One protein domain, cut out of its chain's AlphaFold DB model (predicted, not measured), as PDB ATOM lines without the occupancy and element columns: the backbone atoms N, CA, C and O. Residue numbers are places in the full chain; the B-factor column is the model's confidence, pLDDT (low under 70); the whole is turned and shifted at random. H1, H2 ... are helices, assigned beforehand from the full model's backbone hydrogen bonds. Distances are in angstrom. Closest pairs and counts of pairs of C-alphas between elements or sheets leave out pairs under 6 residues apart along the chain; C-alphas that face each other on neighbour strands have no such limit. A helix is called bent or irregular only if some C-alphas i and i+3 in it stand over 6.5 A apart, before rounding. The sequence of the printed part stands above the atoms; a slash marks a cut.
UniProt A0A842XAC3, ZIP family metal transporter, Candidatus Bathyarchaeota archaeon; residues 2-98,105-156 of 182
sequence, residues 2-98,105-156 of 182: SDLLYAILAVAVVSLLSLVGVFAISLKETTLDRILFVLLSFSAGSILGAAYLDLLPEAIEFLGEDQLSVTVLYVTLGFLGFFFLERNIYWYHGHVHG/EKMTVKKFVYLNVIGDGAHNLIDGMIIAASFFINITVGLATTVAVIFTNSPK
ATOM      1  N   SER A   2     378.733 359.460 294.768       69.50
ATOM      2  CA  SER A   2     378.719 360.859 294.305       69.50
ATOM      3  C   SER A   2     379.941 361.660 294.766       69.50
ATOM      4  O   SER A   2     380.581 362.319 293.959       69.50
ATOM      5  N   ASP A   3     380.305 361.549 296.041       70.12
ATOM      6  CA  ASP A   3     381.273 362.460 296.672       70.12
ATOM      7  C   ASP A   3     382.697 362.241 296.150       70.12
ATOM      8  O   ASP A   3     383.436 363.185 295.891       70.12
ATOM      9  N   LEU A   4     383.041 360.981 295.877       72.75
ATOM     10  CA  LEU A   4     384.320 360.599 295.285       72.75
ATOM     11  C   LEU A   4     384.419 361.031 293.811       72.75
ATOM     12  O   LEU A   4     385.497 361.379 293.341       72.75
ATOM     13  N   LEU A   5     383.294 361.062 293.091       79.25
ATOM     14  CA  LEU A   5     383.235 361.545 291.710       79.25
ATOM     15  C   LEU A   5     383.379 363.076 291.649       79.25
ATOM     16  O   LEU A   5     384.092 363.579 290.784       79.25
ATOM     17  N   TYR A   6     382.791 363.810 292.604       73.69
ATOM     18  CA  TYR A   6     383.017 365.253 292.766       73.69
ATOM     19  C   TYR A   6     384.460 365.577 293.162       73.69
ATOM     20  O   TYR A   6     385.040 366.496 292.591       73.69
ATOM     21  N   ALA A   7     385.063 364.793 294.061       71.88
ATOM     22  CA  ALA A   7     386.468 364.948 294.429       71.88
ATOM     23  C   ALA A   7     387.397 364.746 293.222       71.88
ATOM     24  O   ALA A   7     388.261 365.580 292.961       71.88
ATOM     25  N   ILE A   8     387.186 363.682 292.436       79.06
ATOM     26  CA  ILE A   8     387.985 363.410 291.232       79.06
ATOM     27  C   ILE A   8     387.805 364.520 290.189       79.06
ATOM     28  O   ILE A   8     388.792 364.963 289.608       79.06
ATOM     29  N   LEU A   9     386.578 365.004 289.966       78.94
ATOM     30  CA  LEU A   9     386.327 366.113 289.039       78.94
ATOM     31  C   LEU A   9     386.971 367.423 289.510       78.94
ATOM     32  O   LEU A   9     387.583 368.113 288.699       78.94
ATOM     33  N   ALA A  10     386.879 367.755 290.800       69.25
ATOM     34  CA  ALA A  10     387.493 368.957 291.364       69.25
ATOM     35  C   ALA A  10     389.024 368.909 291.250       69.25
ATOM     36  O   ALA A  10     389.635 369.851 290.746       69.25
ATOM     37  N   VAL A  11     389.637 367.780 291.620       76.31
ATOM     38  CA  VAL A  11     391.084 367.568 291.479       76.31
ATOM     39  C   VAL A  11     391.503 367.604 290.008       76.31
ATOM     40  O   VAL A  11     392.521 368.212 289.689       76.31
ATOM     41  N   ALA A  12     390.719 367.025 289.092       77.81
ATOM     42  CA  ALA A  12     391.005 367.073 287.658       77.81
ATOM     43  C   ALA A  12     390.950 368.506 287.103       77.81
ATOM     44  O   ALA A  12     391.840 368.899 286.352       77.81
ATOM     45  N   VAL A  13     389.959 369.310 287.498       74.56
ATOM     46  CA  VAL A  13     389.845 370.720 287.082       74.56
ATOM     47  C   VAL A  13     391.006 371.557 287.624       74.56
ATOM     48  O   VAL A  13     391.610 372.318 286.870       74.56
ATOM     49  N   VAL A  14     391.369 371.387 288.898       70.56
ATOM     50  CA  VAL A  14     392.506 372.099 289.509       70.56
ATOM     51  C   VAL A  14     393.835 371.662 288.884       70.56
ATOM     52  O   VAL A  14     394.677 372.505 288.581       70.56
ATOM     53  N   SER A  15     393.993 370.375 288.574       71.06
ATOM     54  CA  SER A  15     395.173 369.858 287.863       71.06
ATOM     55  C   SER A  15     395.281 370.415 286.437       71.06
ATOM     56  O   SER A  15     396.374 370.745 285.983       71.06
ATOM     57  N   LEU A  16     394.156 370.575 285.728       68.44
ATOM     58  CA  LEU A  16     394.124 371.203 284.400       68.44
ATOM     59  C   LEU A  16     394.465 372.700 284.452       68.44
ATOM     60  O   LEU A  16     395.115 373.205 283.540       68.44
ATOM     61  N   LEU A  17     394.066 373.403 285.516       66.50
ATOM     62  CA  LEU A  17     394.451 374.799 285.755       66.50
ATOM     63  C   LEU A  17     395.941 374.929 286.093       66.50
ATOM     64  O   LEU A  17     396.610 375.812 285.566       66.50
ATOM     65  N   SER A  18     396.486 374.016 286.897       61.62
ATOM     66  CA  SER A  18     397.925 373.930 287.188       61.62
ATOM     67  C   SER A  18     398.767 373.677 285.924       61.62
ATOM     68  O   SER A  18     399.852 374.242 285.761       61.62
ATOM     69  N   LEU A  19     398.230 372.921 284.958       64.00
ATOM     70  CA  LEU A  19     398.879 372.654 283.669       64.00
ATOM     71  C   LEU A  19     399.087 373.921 282.812       64.00
ATOM     72  O   LEU A  19     399.912 373.915 281.897       64.00
ATOM     73  N   VAL A  20     398.413 375.036 283.116       64.25
ATOM     74  CA  VAL A  20     398.655 376.333 282.458       64.25
ATOM     75  C   VAL A  20     400.099 376.812 282.688       64.25
ATOM     76  O   VAL A  20     400.684 377.430 281.796       64.25
ATOM     77  N   GLY A  21     400.733 376.440 283.806       58.16
ATOM     78  CA  GLY A  21     402.160 376.696 284.044       58.16
ATOM     79  C   GLY A  21     403.081 375.972 283.051       58.16
ATOM     80  O   GLY A  21     404.108 376.510 282.641       58.16
ATOM     81  N   VAL A  22     402.679 374.798 282.554       62.97
ATOM     82  CA  VAL A  22     403.426 374.058 281.519       62.97
ATOM     83  C   VAL A  22     403.361 374.775 280.168       62.97
ATOM     84  O   VAL A  22     404.335 374.769 279.416       62.97
ATOM     85  N   PHE A  23     402.265 375.483 279.873       59.00
ATOM     86  CA  PHE A  23     402.190 376.335 278.681       59.00
ATOM     87  C   PHE A  23     403.167 377.518 278.736       59.00
ATOM     88  O   PHE A  23     403.646 377.939 277.682       59.00
ATOM     89  N   ALA A  24     403.534 378.009 279.926       59.84
ATOM     90  CA  ALA A  24     404.555 379.049 280.071       59.84
ATOM     91  C   ALA A  24     405.954 378.561 279.645       59.84
ATOM     92  O   ALA A  24     406.718 379.332 279.069       59.84
ATOM     93  N   ILE A  25     406.255 377.268 279.828       61.16
ATOM     94  CA  ILE A  25     407.495 376.625 279.347       61.16
ATOM     95  C   ILE A  25     407.503 376.503 277.814       61.16
ATOM     96  O   ILE A  25     408.561 376.475 277.190       61.16
ATOM     97  N   SER A  26     406.326 376.475 277.183       61.59
ATOM     98  CA  SER A  26     406.196 376.439 275.724       61.59
ATOM     99  C   SER A  26     406.358 377.817 275.058       61.59
ATOM    100  O   SER A  26     406.304 377.907 273.825       61.59
ATOM    101  N   LEU A  27     406.540 378.892 275.835       66.44
ATOM    102  CA  LEU A  27     406.845 380.227 275.319       66.44
ATOM    103  C   LEU A  27     408.316 380.318 274.899       66.44
ATOM    104  O   LEU A  27     409.195 379.673 275.460       66.44
ATOM    105  N   LYS A  28     408.604 381.161 273.902       73.12
ATOM    106  CA  LYS A  28     409.988 381.431 273.491       73.12
ATOM    107  C   LYS A  28     410.776 382.025 274.661       73.12
ATOM    108  O   LYS A  28     410.281 382.959 275.293       73.12
ATOM    109  N   GLU A  29     412.014 381.557 274.858       72.75
ATOM    110  CA  GLU A  29     412.928 382.021 275.921       72.75
ATOM    111  C   GLU A  29     412.981 383.563 275.998       72.75
ATOM    112  O   GLU A  29     412.799 384.142 277.061       72.75
ATOM    113  N   THR A  30     413.037 384.249 274.849       71.88
ATOM    114  CA  THR A  30     413.071 385.724 274.769       71.88
ATOM    115  C   THR A  30     411.842 386.427 275.353       71.88
ATOM    116  O   THR A  30     411.928 387.560 275.826       71.88
ATOM    117  N   THR A  31     410.666 385.806 275.256       72.81
ATOM    118  CA  THR A  31     409.420 386.365 275.798       72.81
ATOM    119  C   THR A  31     409.334 386.095 277.291       72.81
ATOM    120  O   THR A  31     408.903 386.969 278.044       72.81
ATOM    121  N   LEU A  32     409.770 384.906 277.710       71.75
ATOM    122  CA  LEU A  32     409.788 384.509 279.108       71.75
ATOM    123  C   LEU A  32     410.722 385.410 279.921       71.75
ATOM    124  O   LEU A  32     410.280 385.951 280.929       71.75
ATOM    125  N   ASP A  33     411.937 385.679 279.436       72.56
ATOM    126  CA  ASP A  33     412.895 386.570 280.110       72.56
ATOM    127  C   ASP A  33     412.330 387.984 280.308       72.56
ATOM    128  O   ASP A  33     412.473 388.588 281.372       72.56
ATOM    129  N   ARG A  34     411.609 388.509 279.308       76.62
ATOM    130  CA  ARG A  34     410.962 389.825 279.406       76.62
ATOM    131  C   ARG A  34     409.843 389.831 280.448       76.62
ATOM    132  O   ARG A  34     409.740 390.788 281.212       76.62
ATOM    133  N   ILE A  35     408.999 388.800 280.472       75.19
ATOM    134  CA  ILE A  35     407.915 388.685 281.459       75.19
ATOM    135  C   ILE A  35     408.502 388.515 282.863       75.19
ATOM    136  O   ILE A  35     408.073 389.212 283.780       75.19
ATOM    137  N   LEU A  36     409.507 387.652 283.023       74.38
ATOM    138  CA  LEU A  36     410.203 387.432 284.289       74.38
ATOM    139  C   LEU A  36     410.814 388.726 284.815       74.38
ATOM    140  O   LEU A  36     410.604 389.055 285.975       74.38
ATOM    141  N   PHE A  37     411.486 389.510 283.973       78.56
ATOM    142  CA  PHE A  37     412.045 390.796 284.392       78.56
ATOM    143  C   PHE A  37     410.965 391.777 284.883       78.56
ATOM    144  O   PHE A  37     411.143 392.460 285.895       78.56
ATOM    145  N   VAL A  38     409.811 391.824 284.210       84.00
ATOM    146  CA  VAL A  38     408.668 392.649 284.639       84.00
ATOM    147  C   VAL A  38     408.078 392.141 285.959       84.00
ATOM    148  O   VAL A  38     407.777 392.943 286.835       84.00
ATOM    149  N   LEU A  39     407.941 390.827 286.139       76.75
ATOM    150  CA  LEU A  39     407.409 390.246 287.375       76.75
ATOM    151  C   LEU A  39     408.375 390.404 288.554       76.75
ATOM    152  O   LEU A  39     407.935 390.735 289.651       76.75
ATOM    153  N   LEU A  40     409.678 390.221 288.329       77.56
ATOM    154  CA  LEU A  40     410.719 390.428 289.337       77.56
ATOM    155  C   LEU A  40     410.777 391.892 289.773       77.56
ATOM    156  O   LEU A  40     410.793 392.166 290.968       77.56
ATOM    157  N   SER A  41     410.747 392.838 288.828       85.69
ATOM    158  CA  SER A  41     410.702 394.267 289.169       85.69
ATOM    159  C   SER A  41     409.397 394.657 289.866       85.69
ATOM    160  O   SER A  41     409.430 395.424 290.827       85.69
ATOM    161  N   PHE A  42     408.259 394.089 289.454       88.44
ATOM    162  CA  PHE A  42     406.979 394.284 290.133       88.44
ATOM    163  C   PHE A  42     406.995 393.739 291.568       88.44
ATOM    164  O   PHE A  42     406.575 394.442 292.479       88.44
ATOM    165  N   SER A  43     407.516 392.527 291.783       85.88
ATOM    166  CA  SER A  43     407.618 391.899 293.106       85.88
ATOM    167  C   SER A  43     408.587 392.645 294.026       85.88
ATOM    168  O   SER A  43     408.250 392.934 295.173       85.88
ATOM    169  N   ALA A  44     409.761 393.030 293.518       89.81
ATOM    170  CA  ALA A  44     410.696 393.864 294.264       89.81
ATOM    171  C   ALA A  44     410.047 395.203 294.652       89.81
ATOM    172  O   ALA A  44     410.157 395.637 295.796       89.81
ATOM    173  N   GLY A  45     409.308 395.819 293.723       93.00
ATOM    174  CA  GLY A  45     408.541 397.035 293.975       93.00
ATOM    175  C   GLY A  45     407.425 396.853 295.006       93.00
ATOM    176  O   GLY A  45     407.262 397.720 295.858       93.00
ATOM    177  N   SER A  46     406.685 395.739 294.979       92.62
ATOM    178  CA  SER A  46     405.601 395.482 295.936       92.62
ATOM    179  C   SER A  46     406.123 395.214 297.346       92.62
ATOM    180  O   SER A  46     405.555 395.731 298.299       92.62
ATOM    181  N   ILE A  47     407.222 394.462 297.486       93.56
ATOM    182  CA  ILE A  47     407.861 394.212 298.791       93.56
ATOM    183  C   ILE A  47     408.430 395.514 299.358       93.56
ATOM    184  O   ILE A  47     408.239 395.808 300.536       93.56
ATOM    185  N   LEU A  48     409.094 396.317 298.520       94.31
ATOM    186  CA  LEU A  48     409.590 397.627 298.930       94.31
ATOM    187  C   LEU A  48     408.430 398.553 299.324       94.31
ATOM    188  O   LEU A  48     408.509 399.233 300.340       94.31
ATOM    189  N   GLY A  49     407.341 398.537 298.553       94.75
ATOM    190  CA  GLY A  49     406.114 399.272 298.848       94.75
ATOM    191  C   GLY A  49     405.539 398.907 300.213       94.75
ATOM    192  O   GLY A  49     405.392 399.798 301.039       94.75
ATOM    193  N   ALA A  50     405.302 397.622 300.479       93.31
ATOM    194  CA  ALA A  50     404.789 397.147 301.767       93.31
ATOM    195  C   ALA A  50     405.733 397.497 302.933       93.31
ATOM    196  O   ALA A  50     405.306 397.948 303.995       93.31
ATOM    197  N   ALA A  51     407.049 397.374 302.725       94.00
ATOM    198  CA  ALA A  51     408.030 397.744 303.739       94.00
ATOM    199  C   ALA A  51     407.981 399.241 304.098       94.00
ATOM    200  O   ALA A  51     408.115 399.585 305.270       94.00
ATOM    201  N   TYR A  52     407.788 400.128 303.117       93.06
ATOM    202  CA  TYR A  52     407.759 401.578 303.342       93.06
ATOM    203  C   TYR A  52     406.391 402.123 303.752       93.06
ATOM    204  O   TYR A  52     406.342 403.067 304.536       93.06
ATOM    205  N   LEU A  53     405.311 401.601 303.175       94.38
ATOM    206  CA  LEU A  53     403.963 402.143 303.344       94.38
ATOM    207  C   LEU A  53     403.222 401.518 304.522       94.38
ATOM    208  O   LEU A  53     402.405 402.213 305.116       94.38
ATOM    209  N   ASP A  54     403.544 400.272 304.880       91.62
ATOM    210  CA  ASP A  54     402.860 399.554 305.957       91.62
ATOM    211  C   ASP A  54     403.807 399.337 307.147       91.62
ATOM    212  O   ASP A  54     403.589 399.871 308.233       91.62
ATOM    213  N   LEU A  55     404.934 398.644 306.938       92.38
ATOM    214  CA  LEU A  55     405.805 398.233 308.052       92.38
ATOM    215  C   LEU A  55     406.555 399.397 308.718       92.38
ATOM    216  O   LEU A  55     406.731 399.406 309.935       92.38
ATOM    217  N   LEU A  56     407.040 400.363 307.936       92.25
ATOM    218  CA  LEU A  56     407.803 401.497 308.460       92.25
ATOM    219  C   LEU A  56     406.959 402.442 309.336       92.25
ATOM    220  O   LEU A  56     407.417 402.740 310.442       92.25
ATOM    221  N   PRO A  57     405.768 402.917 308.916       91.06
ATOM    222  CA  PRO A  57     404.927 403.730 309.793       91.06
ATOM    223  C   PRO A  57     404.460 402.949 311.025       91.06
ATOM    224  O   PRO A  57     404.532 403.488 312.128       91.06
ATOM    225  N   GLU A  58     404.102 401.670 310.885       92.12
ATOM    226  CA  GLU A  58     403.676 400.850 312.026       92.12
ATOM    227  C   GLU A  58     404.807 400.639 313.050       92.12
ATOM    228  O   GLU A  58     404.577 400.681 314.260       92.12
ATOM    229  N   ALA A  59     406.062 400.525 312.602       90.50
ATOM    230  CA  ALA A  59     407.218 400.479 313.499       90.50
ATOM    231  C   ALA A  59     407.451 401.801 314.259       90.50
ATOM    232  O   ALA A  59     407.926 401.779 315.399       90.50
ATOM    233  N   ILE A  60     407.135 402.948 313.648       91.69
ATOM    234  CA  ILE A  60     407.219 404.265 314.298       91.69
ATOM    235  C   ILE A  60     406.114 404.407 315.348       91.69
ATOM    236  O   ILE A  60     406.398 404.831 316.467       91.69
ATOM    237  N   GLU A  61     404.884 404.011 315.019       89.94
ATOM    238  CA  GLU A  61     403.760 404.029 315.961       89.94
ATOM    239  C   GLU A  61     403.999 403.084 317.146       89.94
ATOM    240  O   GLU A  61     403.762 403.460 318.296       89.94
ATOM    241  N   PHE A  62     404.534 401.885 316.891       89.88
ATOM    242  CA  PHE A  62     404.808 400.885 317.925       89.88
ATOM    243  C   PHE A  62     405.899 401.316 318.921       89.88
ATOM    244  O   PHE A  62     405.775 401.066 320.121       89.88
ATOM    245  N   LEU A  63     406.972 401.955 318.441       86.88
ATOM    246  CA  LEU A  63     408.077 402.434 319.289       86.88
ATOM    247  C   LEU A  63     407.816 403.829 319.888       86.88
ATOM    248  O   LEU A  63     408.481 404.220 320.851       86.88
ATOM    249  N   GLY A  64     406.829 404.552 319.359       86.06
ATOM    250  CA  GLY A  64     406.466 405.908 319.756       86.06
ATOM    251  C   GLY A  64     407.264 406.980 319.007       86.06
ATOM    252  O   GLY A  64     408.462 406.835 318.750       86.06
ATOM    253  N   GLU A  65     406.607 408.101 318.694       81.19
ATOM    254  CA  GLU A  65     407.200 409.204 317.916       81.19
ATOM    255  C   GLU A  65     408.442 409.819 318.588       81.19
ATOM    256  O   GLU A  65     409.378 410.250 317.912       81.19
ATOM    257  N   ASP A  66     408.516 409.772 319.921       85.69
ATOM    258  CA  ASP A  66     409.673 410.244 320.690       85.69
ATOM    259  C   ASP A  66     410.952 409.422 320.418       85.69
ATOM    260  O   ASP A  66     412.067 409.884 320.679       85.69
ATOM    261  N   GLN A  67     410.817 408.206 319.873       89.25
ATOM    262  CA  GLN A  67     411.918 407.273 319.610       89.25
ATOM    263  C   GLN A  67     412.279 407.137 318.125       89.25
ATOM    264  O   GLN A  67     413.029 406.228 317.763       89.25
ATOM    265  N   LEU A  68     411.855 408.069 317.263       89.31
ATOM    266  CA  LEU A  68     412.169 408.064 315.823       89.31
ATOM    267  C   LEU A  68     413.654 407.806 315.508       89.31
ATOM    268  O   LEU A  68     413.980 407.066 314.581       89.31
ATOM    269  N   SER A  69     414.563 408.371 316.308       88.88
ATOM    270  CA  SER A  69     416.012 408.170 316.139       88.88
ATOM    271  C   SER A  69     416.433 406.704 316.306       88.88
ATOM    272  O   SER A  69     417.311 406.223 315.590       88.88
ATOM    273  N   VAL A  70     415.800 405.983 317.235       89.75
ATOM    274  CA  VAL A  70     416.065 404.566 317.513       89.75
ATOM    275  C   VAL A  70     415.460 403.686 316.416       89.75
ATOM    276  O   VAL A  70     416.127 402.770 315.937       89.75
ATOM    277  N   THR A  71     414.250 404.002 315.947       90.31
ATOM    278  CA  THR A  71     413.609 403.299 314.823       90.31
ATOM    279  C   THR A  71     414.453 403.396 313.552       90.31
ATOM    280  O   THR A  71     414.766 402.380 312.931       90.31
ATOM    281  N   VAL A  72     414.913 404.604 313.200       91.69
ATOM    282  CA  VAL A  72     415.791 404.819 312.036       91.69
ATOM    283  C   VAL A  72     417.122 404.079 312.192       91.69
ATOM    284  O   VAL A  72     417.622 403.514 311.217       91.69
ATOM    285  N   LEU A  73     417.686 404.026 313.404       93.75
ATOM    286  CA  LEU A  73     418.902 403.256 313.678       93.75
ATOM    287  C   LEU A  73     418.691 401.760 313.405       93.75
ATOM    288  O   LEU A  73     419.513 401.156 312.718       93.75
ATOM    289  N   TYR A  74     417.595 401.167 313.887       93.44
ATOM    290  CA  TYR A  74     417.296 399.750 313.650       93.44
ATOM    291  C   TYR A  74     417.068 399.435 312.171       93.44
ATOM    292  O   TYR A  74     417.627 398.457 311.673       93.44
ATOM    293  N   VAL A  75     416.327 400.280 311.448       94.44
ATOM    294  CA  VAL A  75     416.143 400.136 309.993       94.44
ATOM    295  C   VAL A  75     417.493 400.212 309.272       94.44
ATOM    296  O   VAL A  75     417.795 399.372 308.424       94.44
ATOM    297  N   THR A  76     418.346 401.163 309.657       93.75
ATOM    298  CA  THR A  76     419.692 401.324 309.083       93.75
ATOM    299  C   THR A  76     420.575 400.108 309.365       93.75
ATOM    300  O   THR A  76     421.269 399.634 308.466       93.75
ATOM    301  N   LEU A  77     420.538 399.566 310.586       96.00
ATOM    302  CA  LEU A  77     421.277 398.357 310.955       96.00
ATOM    303  C   LEU A  77     420.784 397.130 310.184       96.00
ATOM    304  O   LEU A  77     421.609 396.349 309.711       96.00
ATOM    305  N   GLY A  78     419.469 396.978 310.013       94.06
ATOM    306  CA  GLY A  78     418.880 395.912 309.203       94.06
ATOM    307  C   GLY A  78     419.317 395.999 307.740       94.06
ATOM    308  O   GLY A  78     419.796 395.012 307.182       94.06
ATOM    309  N   PHE A  79     419.244 397.195 307.147       93.75
ATOM    310  CA  PHE A  79     419.703 397.442 305.779       93.75
ATOM    311  C   PHE A  79     421.200 397.150 305.614       93.75
ATOM    312  O   PHE A  79     421.597 396.447 304.687       93.75
ATOM    313  N   LEU A  80     422.036 397.633 306.538       95.19
ATOM    314  CA  LEU A  80     423.479 397.402 306.502       95.19
ATOM    315  C   LEU A  80     423.820 395.914 306.682       95.19
ATOM    316  O   LEU A  80     424.694 395.392 305.991       95.19
ATOM    317  N   GLY A  81     423.106 395.214 307.566       94.69
ATOM    318  CA  GLY A  81     423.227 393.768 307.747       94.69
ATOM    319  C   GLY A  81     422.901 392.998 306.467       94.69
ATOM    320  O   GLY A  81     423.709 392.178 306.027       94.69
ATOM    321  N   PHE A  82     421.773 393.309 305.824       90.88
ATOM    322  CA  PHE A  82     421.407 392.722 304.531       90.88
ATOM    323  C   PHE A  82     422.419 393.052 303.429       90.88
ATOM    324  O   PHE A  82     422.807 392.153 302.687       90.88
ATOM    325  N   PHE A  83     422.918 394.289 303.370       90.38
ATOM    326  CA  PHE A  83     423.954 394.697 302.419       90.38
ATOM    327  C   PHE A  83     425.232 393.859 302.563       90.38
ATOM    328  O   PHE A  83     425.812 393.402 301.573       90.38
ATOM    329  N   PHE A  84     425.674 393.610 303.799       90.38
ATOM    330  CA  PHE A  84     426.820 392.739 304.033       90.38
ATOM    331  C   PHE A  84     426.512 391.281 303.694       90.38
ATOM    332  O   PHE A  84     427.359 390.632 303.083       90.38
ATOM    333  N   LEU A  85     425.333 390.758 304.044       88.38
ATOM    334  CA  LEU A  85     424.930 389.398 303.668       88.38
ATOM    335  C   LEU A  85     424.951 389.214 302.146       88.38
ATOM    336  O   LEU A  85     425.576 388.271 301.658       88.38
ATOM    337  N   GLU A  86     424.365 390.150 301.398       84.44
ATOM    338  CA  GLU A  86     424.371 390.157 299.933       84.44
ATOM    339  C   GLU A  86     425.804 390.155 299.385       84.44
ATOM    340  O   GLU A  86     426.170 389.302 298.568       84.44
ATOM    341  N   ARG A  87     426.658 391.057 299.886       84.62
ATOM    342  CA  ARG A  87     428.055 391.155 299.445       84.62
ATOM    343  C   ARG A  87     428.850 389.885 299.745       84.62
ATOM    344  O   ARG A  87     429.674 389.484 298.921       84.62
ATOM    345  N   ASN A  88     428.626 389.260 300.899       79.88
ATOM    346  CA  ASN A  88     429.303 388.019 301.266       79.88
ATOM    347  C   ASN A  88     428.852 386.863 300.363       79.88
ATOM    348  O   ASN A  88     429.704 386.155 299.834       79.88
ATOM    349  N   ILE A  89     427.548 386.709 300.107       77.75
ATOM    350  CA  ILE A  89     427.018 385.673 299.199       77.75
ATOM    351  C   ILE A  89     427.597 385.828 297.786       77.75
ATOM    352  O   ILE A  89     428.011 384.834 297.178       77.75
ATOM    353  N   TYR A  90     427.683 387.068 297.291       71.12
ATOM    354  CA  TYR A  90     428.283 387.374 295.993       71.12
ATOM    355  C   TYR A  90     429.774 387.020 295.951       71.12
ATOM    356  O   TYR A  90     430.247 386.438 294.978       71.12
ATOM    357  N   TRP A  91     430.525 387.321 297.014       62.28
ATOM    358  CA  TRP A  91     431.949 386.992 297.094       62.28
ATOM    359  C   TRP A  91     432.188 385.471 297.132       62.28
ATOM    360  O   TRP A  91     433.024 384.965 296.382       62.28
ATOM    361  N   TYR A  92     431.408 384.721 297.916       63.47
ATOM    362  CA  TYR A  92     431.517 383.257 297.965       63.47
ATOM    363  C   TYR A  92     431.236 382.590 296.607       63.47
ATOM    364  O   TYR A  92     431.922 381.631 296.256       63.47
ATOM    365  N   HIS A  93     430.297 383.111 295.810       61.94
ATOM    366  CA  HIS A  93     430.052 382.601 294.452       61.94
ATOM    367  C   HIS A  93     431.065 383.133 293.420       61.94
ATOM    368  O   HIS A  93     431.460 382.404 292.513       61.94
ATOM    369  N   GLY A  94     431.557 384.365 293.582       52.81
ATOM    370  CA  GLY A  94     432.505 384.998 292.660       52.81
ATOM    371  C   GLY A  94     433.926 384.420 292.689       52.81
ATOM    372  O   GLY A  94     434.685 384.616 291.744       52.81
ATOM    373  N   HIS A  95     434.310 383.692 293.740       54.12
ATOM    374  CA  HIS A  95     435.632 383.052 293.833       54.12
ATOM    375  C   HIS A  95     435.689 381.601 293.351       54.12
ATOM    376  O   HIS A  95     436.784 381.082 293.146       54.12
ATOM    377  N   VAL A  96     434.545 380.960 293.115       54.50
ATOM    378  CA  VAL A  96     434.504 379.598 292.556       54.50
ATOM    379  C   VAL A  96     434.423 379.617 291.021       54.50
ATOM    380  O   VAL A  96     434.843 378.661 290.376       54.50
ATOM    381  N   HIS A  97     434.000 380.736 290.420       50.28
ATOM    382  CA  HIS A  97     433.684 380.837 288.989       50.28
ATOM    383  C   HIS A  97     434.515 381.877 288.224       50.28
ATOM    384  O   HIS A  97     434.051 382.550 287.305       50.28
ATOM    385  N   GLY A  98     435.796 382.003 288.563       47.66
ATOM    386  CA  GLY A  98     436.726 382.840 287.811       47.66
ATOM    387  C   GLY A  98     437.220 382.182 286.518       47.66
ATOM    388  O   GLY A  98     438.408 381.888 286.484       47.66
ATOM    389  N   GLU A 105     425.427 382.000 283.572       50.47
ATOM    390  CA  GLU A 105     424.182 382.778 283.684       50.47
ATOM    391  C   GLU A 105     422.987 382.015 283.082       50.47
ATOM    392  O   GLU A 105     421.915 381.914 283.679       50.47
ATOM    393  N   LYS A 106     423.185 381.343 281.941       49.53
ATOM    394  CA  LYS A 106     422.155 380.461 281.365       49.53
ATOM    395  C   LYS A 106     421.883 379.228 282.225       49.53
ATOM    396  O   LYS A 106     420.780 378.684 282.182       49.53
ATOM    397  N   MET A 107     422.871 378.752 282.980       51.34
ATOM    398  CA  MET A 107     422.738 377.562 283.822       51.34
ATOM    399  C   MET A 107     422.017 377.880 285.139       51.34
ATOM    400  O   MET A 107     421.187 377.080 285.578       51.34
ATOM    401  N   THR A 108     422.254 379.056 285.730       56.22
ATOM    402  CA  THR A 108     421.549 379.538 286.928       56.22
ATOM    403  C   THR A 108     420.090 379.867 286.630       56.22
ATOM    404  O   THR A 108     419.223 379.424 287.382       56.22
ATOM    405  N   VAL A 109     419.794 380.517 285.499       58.50
ATOM    406  CA  VAL A 109     418.409 380.769 285.059       58.50
ATOM    407  C   VAL A 109     417.668 379.454 284.824       58.50
ATOM    408  O   VAL A 109     416.578 379.265 285.355       58.50
ATOM    409  N   LYS A 110     418.274 378.485 284.123       55.56
ATOM    410  CA  LYS A 110     417.657 377.159 283.936       55.56
ATOM    411  C   LYS A 110     417.405 376.460 285.266       55.56
ATOM    412  O   LYS A 110     416.316 375.937 285.473       55.56
ATOM    413  N   LYS A 111     418.370 376.471 286.187       57.78
ATOM    414  CA  LYS A 111     418.213 375.855 287.512       57.78
ATOM    415  C   LYS A 111     417.114 376.537 288.330       57.78
ATOM    416  O   LYS A 111     416.340 375.843 288.980       57.78
ATOM    417  N   PHE A 112     417.018 377.862 288.260       59.72
ATOM    418  CA  PHE A 112     415.966 378.640 288.911       59.72
ATOM    419  C   PHE A 112     414.586 378.327 288.321       59.72
ATOM    420  O   PHE A 112     413.654 378.059 289.072       59.72
ATOM    421  N   VAL A 113     414.471 378.240 286.992       65.06
ATOM    422  CA  VAL A 113     413.239 377.817 286.304       65.06
ATOM    423  C   VAL A 113     412.847 376.395 286.710       65.06
ATOM    424  O   VAL A 113     411.694 376.163 287.057       65.06
ATOM    425  N   TYR A 114     413.790 375.450 286.743       62.72
ATOM    426  CA  TYR A 114     413.519 374.081 287.197       62.72
ATOM    427  C   TYR A 114     413.071 374.031 288.660       62.72
ATOM    428  O   TYR A 114     412.107 373.336 288.970       62.72
ATOM    429  N   LEU A 115     413.733 374.768 289.553       66.88
ATOM    430  CA  LEU A 115     413.349 374.848 290.965       66.88
ATOM    431  C   LEU A 115     411.956 375.460 291.136       66.88
ATOM    432  O   LEU A 115     411.178 374.947 291.933       66.88
ATOM    433  N   ASN A 116     411.624 376.493 290.359       67.38
ATOM    434  CA  ASN A 116     410.308 377.120 290.394       67.38
ATOM    435  C   ASN A 116     409.214 376.167 289.887       67.38
ATOM    436  O   ASN A 116     408.200 375.994 290.545       67.38
ATOM    437  N   VAL A 117     409.458 375.460 288.779       68.19
ATOM    438  CA  VAL A 117     408.524 374.454 288.239       68.19
ATOM    439  C   VAL A 117     408.327 373.288 289.212       68.19
ATOM    440  O   VAL A 117     407.215 372.783 289.358       68.19
ATOM    441  N   ILE A 118     409.388 372.854 289.899       67.69
ATOM    442  CA  ILE A 118     409.293 371.819 290.936       67.69
ATOM    443  C   ILE A 118     408.504 372.338 292.144       67.69
ATOM    444  O   ILE A 118     407.668 371.604 292.670       67.69
ATOM    445  N   GLY A 119     408.744 373.582 292.567       69.69
ATOM    446  CA  GLY A 119     408.011 374.240 293.649       69.69
ATOM    447  C   GLY A 119     406.518 374.352 293.349       69.69
ATOM    448  O   GLY A 119     405.700 373.904 294.153       69.69
ATOM    449  N   ASP A 120     406.169 374.826 292.154       70.44
ATOM    450  CA  ASP A 120     404.787 374.892 291.675       70.44
ATOM    451  C   ASP A 120     404.165 373.491 291.596       70.44
ATOM    452  O   ASP A 120     403.024 373.284 292.005       70.44
ATOM    453  N   GLY A 121     404.911 372.486 291.125       68.50
ATOM    454  CA  GLY A 121     404.453 371.095 291.107       68.50
ATOM    455  C   GLY A 121     404.157 370.547 292.507       68.50
ATOM    456  O   GLY A 121     403.119 369.918 292.720       68.50
ATOM    457  N   ALA A 122     405.035 370.817 293.475       70.38
ATOM    458  CA  ALA A 122     404.853 370.403 294.863       70.38
ATOM    459  C   ALA A 122     403.660 371.112 295.524       70.38
ATOM    460  O   ALA A 122     402.886 370.467 296.231       70.38
ATOM    461  N   HIS A 123     403.472 372.407 295.263       70.38
ATOM    462  CA  HIS A 123     402.343 373.177 295.782       70.38
ATOM    463  C   HIS A 123     401.006 372.662 295.229       70.38
ATOM    464  O   HIS A 123     400.102 372.344 295.996       70.38
ATOM    465  N   ASN A 124     400.935 372.424 293.915       74.94
ATOM    466  CA  ASN A 124     399.746 371.867 293.261       74.94
ATOM    467  C   ASN A 124     399.402 370.447 293.747       74.94
ATOM    468  O   ASN A 124     398.229 370.069 293.800       74.94
ATOM    469  N   LEU A 125     400.411 369.658 294.131       74.19
ATOM    470  CA  LEU A 125     400.201 368.353 294.755       74.19
ATOM    471  C   LEU A 125     399.580 368.494 296.152       74.19
ATOM    472  O   LEU A 125     398.637 367.774 296.481       74.19
ATOM    473  N   ILE A 126     400.101 369.413 296.966       78.94
ATOM    474  CA  ILE A 126     399.598 369.675 298.320       78.94
ATOM    475  C   ILE A 126     398.155 370.187 298.263       78.94
ATOM    476  O   ILE A 126     397.294 369.642 298.955       78.94
ATOM    477  N   ASP A 127     397.862 371.132 297.375       77.38
ATOM    478  CA  ASP A 127     396.515 371.661 297.157       77.38
ATOM    479  C   ASP A 127     395.524 370.569 296.728       77.38
ATOM    480  O   ASP A 127     394.416 370.473 297.265       77.38
ATOM    481  N   GLY A 128     395.934 369.681 295.813       78.62
ATOM    482  CA  GLY A 128     395.126 368.535 295.386       78.62
ATOM    483  C   GLY A 128     394.841 367.540 296.516       78.62
ATOM    484  O   GLY A 128     393.716 367.044 296.633       78.62
ATOM    485  N   MET A 129     395.823 367.280 297.387       80.69
ATOM    486  CA  MET A 129     395.632 366.439 298.576       80.69
ATOM    487  C   MET A 129     394.664 367.076 299.578       80.69
ATOM    488  O   MET A 129     393.811 366.375 300.126       80.69
ATOM    489  N   ILE A 130     394.757 368.390 299.793       84.00
ATOM    490  CA  ILE A 130     393.879 369.134 300.705       84.00
ATOM    491  C   ILE A 130     392.430 369.122 300.198       84.00
ATOM    492  O   ILE A 130     391.513 368.863 300.981       84.00
ATOM    493  N   ILE A 131     392.211 369.320 298.893       82.88
ATOM    494  CA  ILE A 131     390.881 369.214 298.270       82.88
ATOM    495  C   ILE A 131     390.328 367.788 298.395       82.88
ATOM    496  O   ILE A 131     389.170 367.594 298.763       82.88
ATOM    497  N   ALA A 132     391.142 366.767 298.122       78.06
ATOM    498  CA  ALA A 132     390.696 365.381 298.250       78.06
ATOM    499  C   ALA A 132     390.296 365.044 299.698       78.06
ATOM    500  O   ALA A 132     389.244 364.444 299.927       78.06
ATOM    501  N   ALA A 133     391.098 365.470 300.679       80.69
ATOM    502  CA  ALA A 133     390.826 365.257 302.096       80.69
ATOM    503  C   ALA A 133     389.547 365.970 302.567       80.69
ATOM    504  O   ALA A 133     388.778 365.398 303.339       80.69
ATOM    505  N   SER A 134     389.266 367.184 302.087       81.31
ATOM    506  CA  SER A 134     388.062 367.925 302.481       81.31
ATOM    507  C   SER A 134     386.771 367.315 301.926       81.31
ATOM    508  O   SER A 134     385.767 367.269 302.643       81.31
ATOM    509  N   PHE A 135     386.794 366.752 300.712       79.69
ATOM    510  CA  PHE A 135     385.660 365.993 300.168       79.69
ATOM    511  C   PHE A 135     385.406 364.658 300.891       79.69
ATOM    512  O   PHE A 135     384.269 364.186 300.878       79.69
ATOM    513  N   PHE A 136     386.410 364.068 301.559       77.69
ATOM    514  CA  PHE A 136     386.199 362.911 302.443       77.69
ATOM    515  C   PHE A 136     385.447 363.268 303.731       77.69
ATOM    516  O   PHE A 136     384.820 362.392 304.325       77.69
ATOM    517  N   ILE A 137     385.498 364.532 304.160       81.38
ATOM    518  CA  ILE A 137     384.778 365.011 305.343       81.38
ATOM    519  C   ILE A 137     383.326 365.321 304.970       81.38
ATOM    520  O   ILE A 137     382.400 364.765 305.558       81.38
ATOM    521  N   ASN A 138     383.116 366.230 304.011       78.94
ATOM    522  CA  ASN A 138     381.789 366.630 303.538       78.94
ATOM    523  C   ASN A 138     381.892 367.408 302.210       78.94
ATOM    524  O   ASN A 138     382.821 368.193 302.019       78.94
ATOM    525  N   ILE A 139     380.894 367.271 301.329       78.81
ATOM    526  CA  ILE A 139     380.792 368.008 300.057       78.81
ATOM    527  C   ILE A 139     380.894 369.534 300.224       78.81
ATOM    528  O   ILE A 139     381.550 370.197 299.423       78.81
ATOM    529  N   THR A 140     380.299 370.097 301.279       80.94
ATOM    530  CA  THR A 140     380.316 371.544 301.544       80.94
ATOM    531  C   THR A 140     381.728 372.033 301.860       80.94
ATOM    532  O   THR A 140     382.142 373.081 301.368       80.94
ATOM    533  N   VAL A 141     382.488 371.252 302.634       78.94
ATOM    534  CA  VAL A 141     383.881 371.569 302.982       78.94
ATOM    535  C   VAL A 141     384.765 371.413 301.744       78.94
ATOM    536  O   VAL A 141     385.536 372.315 301.440       78.94
ATOM    537  N   GLY A 142     384.581 370.341 300.966       80.19
ATOM    538  CA  GLY A 142     385.285 370.130 299.699       80.19
ATOM    539  C   GLY A 142     385.118 371.269 298.691       80.19
ATOM    540  O   GLY A 142     386.100 371.754 298.119       80.19
ATOM    541  N   LEU A 143     383.886 371.753 298.514       81.69
ATOM    542  CA  LEU A 143     383.595 372.893 297.642       81.69
ATOM    543  C   LEU A 143     384.237 374.187 298.155       81.69
ATOM    544  O   LEU A 143     384.877 374.891 297.374       81.69
ATOM    545  N   ALA A 144     384.121 374.479 299.454       81.19
ATOM    546  CA  ALA A 144     384.734 375.663 300.055       81.19
ATOM    547  C   ALA A 144     386.266 375.656 299.896       81.19
ATOM    548  O   ALA A 144     386.852 376.655 299.483       81.19
ATOM    549  N   THR A 145     386.907 374.510 300.141       81.44
ATOM    550  CA  THR A 145     388.352 374.324 299.963       81.44
ATOM    551  C   THR A 145     388.779 374.470 298.503       81.44
ATOM    552  O   THR A 145     389.773 375.130 298.225       81.44
ATOM    553  N   THR A 146     388.019 373.912 297.557       79.06
ATOM    554  CA  THR A 146     388.319 374.041 296.119       79.06
ATOM    555  C   THR A 146     388.278 375.502 295.676       79.06
ATOM    556  O   THR A 146     389.179 375.967 294.980       79.06
ATOM    557  N   VAL A 147     387.259 376.249 296.112       79.31
ATOM    558  CA  VAL A 147     387.147 377.685 295.831       79.31
ATOM    559  C   VAL A 147     388.315 378.451 296.458       79.31
ATOM    560  O   VAL A 147     388.935 379.263 295.774       79.31
ATOM    561  N   ALA A 148     388.663 378.158 297.713       76.88
ATOM    562  CA  ALA A 148     389.795 378.783 298.396       76.88
ATOM    563  C   ALA A 148     391.116 378.573 297.633       76.88
ATOM    564  O   ALA A 148     391.816 379.540 297.334       76.88
ATOM    565  N   VAL A 149     391.417 377.338 297.228       75.88
ATOM    566  CA  VAL A 149     392.625 376.999 296.456       75.88
ATOM    567  C   VAL A 149     392.660 377.725 295.106       75.88
ATOM    568  O   VAL A 149     393.678 378.319 294.755       75.88
ATOM    569  N   ILE A 150     391.543 377.771 294.368       71.50
ATOM    570  CA  ILE A 150     391.463 378.497 293.084       71.50
ATOM    571  C   ILE A 150     391.794 379.986 293.265       71.50
ATOM    572  O   ILE A 150     392.502 380.564 292.438       71.50
ATOM    573  N   PHE A 151     391.318 380.605 294.348       66.12
ATOM    574  CA  PHE A 151     391.646 381.996 294.658       66.12
ATOM    575  C   PHE A 151     393.100 382.193 295.094       66.12
ATOM    576  O   PHE A 151     393.656 383.261 294.847       66.12
ATOM    577  N   THR A 152     393.728 381.173 295.678       63.06
ATOM    578  CA  THR A 152     395.135 381.236 296.107       63.06
ATOM    579  C   THR A 152     396.080 381.161 294.899       63.06
ATOM    580  O   THR A 152     397.102 381.840 294.868       63.06
ATOM    581  N   ASN A 153     395.685 380.439 293.843       55.44
ATOM    582  CA  ASN A 153     396.449 380.277 292.597       55.44
ATOM    583  C   ASN A 153     396.466 381.535 291.684       55.44
ATOM    584  O   ASN A 153     397.082 381.541 290.621       55.44
ATOM    585  N   SER A 154     395.790 382.631 292.055       39.50
ATOM    586  CA  SER A 154     395.868 383.915 291.337       39.50
ATOM    587  C   SER A 154     396.661 384.935 292.167       39.50
ATOM    588  O   SER A 154     396.168 385.368 293.206       39.50
ATOM    589  N   PRO A 155     397.844 385.407 291.719       38.25
ATOM    590  CA  PRO A 155     398.778 386.197 292.534       38.25
ATOM    591  C   PRO A 155     398.351 387.667 292.731       38.25
ATOM    592  O   PRO A 155     399.179 388.569 292.809       38.25
ATOM    593  N   LYS A 156     397.048 387.959 292.795       34.38
ATOM    594  CA  LYS A 156     396.519 389.318 292.983       34.38
ATOM    595  C   LYS A 156     395.485 389.378 294.103       34.38
ATOM    596  O   LYS A 156     394.335 389.709 293.832       34.38
TER     597      LYS A 156
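AT A GLANCE: This is residues 2 to 98 and 105 to 156 of the 182 residues of the protein "ZIP family metal transporter" of Candidatus Bathyarchaeota archaeon (UniProt A0A842XAC3). Picture an open, flat V of helices. One leg is a three-helix bundle of H1, H5 and H6, with short H2 carrying on past the end of H1 beside H5; the other is a long, splayed hairpin of H3 and H4, whose two helices join at a tight turn and open away from it. The legs come near each other where H2 leads into H3, and much of the hairpin stands free. The printed part has 149 residues with six named helices, H1 to H6 in chain order, and no named strand; the class is all helix. It is only just loose, close to extended, with a radius of gyration of the C-alphas of 22.0 A, and spans 64 by 49 by 25 A.

IN THESE COORDINATES: Find C-alpha 2 at (378.719, 360.859, 294.305); from there H1 runs through residues 2 to 18, 24.3 A. H2 is residues 20 to 25. Look next at C-alpha 29, at (412.928, 382.021, 275.921), where H3, residues 29 to 63, sets out over 48.2 A with a kink of 28 degrees near residue 57. H4 is residues 65 to 94, 43.2 A, and is irregular: C-alphas 66 and 69 are 8.1 A apart. H5, residues 105 to 137, covers 48.3 A. H6, residues 139 to 152, covers 19.9 A and ends at C-alpha 152, (395.135, 381.236, 296.107).

HOW THE PARTS SIT: Begin with H1, H5 and H6, an up and down bundle, each helix running against the one before it. H1 touches residues 124 to 136 of H5, at a shallow tilt of 15 degrees, opposite ways; their closest C-alphas, of Val 11 and Gly 128, are 5.7 A apart. H5 and H6 form a helical hairpin, at a shallow tilt of 19 degrees; their closest C-alphas, of Phe 135 and Gly 142, are 4.2 A apart. H1 and H6 touch, the same way, closest at the C-alphas of Asp 3 and Ile 139, 6.5 A. H2 is close to H5 but not clearly touching, with C-alphas 21 and 117 7.9 A apart. Residues 59 to 63 of H3 touch residues 67 to 71 of H4 in a helical hairpin at a shallow tilt of 30 degrees; the closest C-alphas, of Ile 60 and Leu 68, are 6.4 A apart. H3 and H5 are apart. Every O i to N i+4 pair is within hydrogen-bond range in H1, H5 and H6, against 1 of 2 in H2, 27 of 31 in H3 and 24 of 26 in H4.

THE WHOLE: The two C-alphas farthest apart, of Ser 2 and Ser 69, are 64.1 A apart. Residues 99 to 104 are not printed, and C-alphas 98 and 105 are 13.2 A apart across this cut; the links printed whole are tight. Mean pLDDT of the printed part is 76.1, and 44 residues are under 70, among them 16 to 27, 91 to 98, 105 to 119 and 151 to 156.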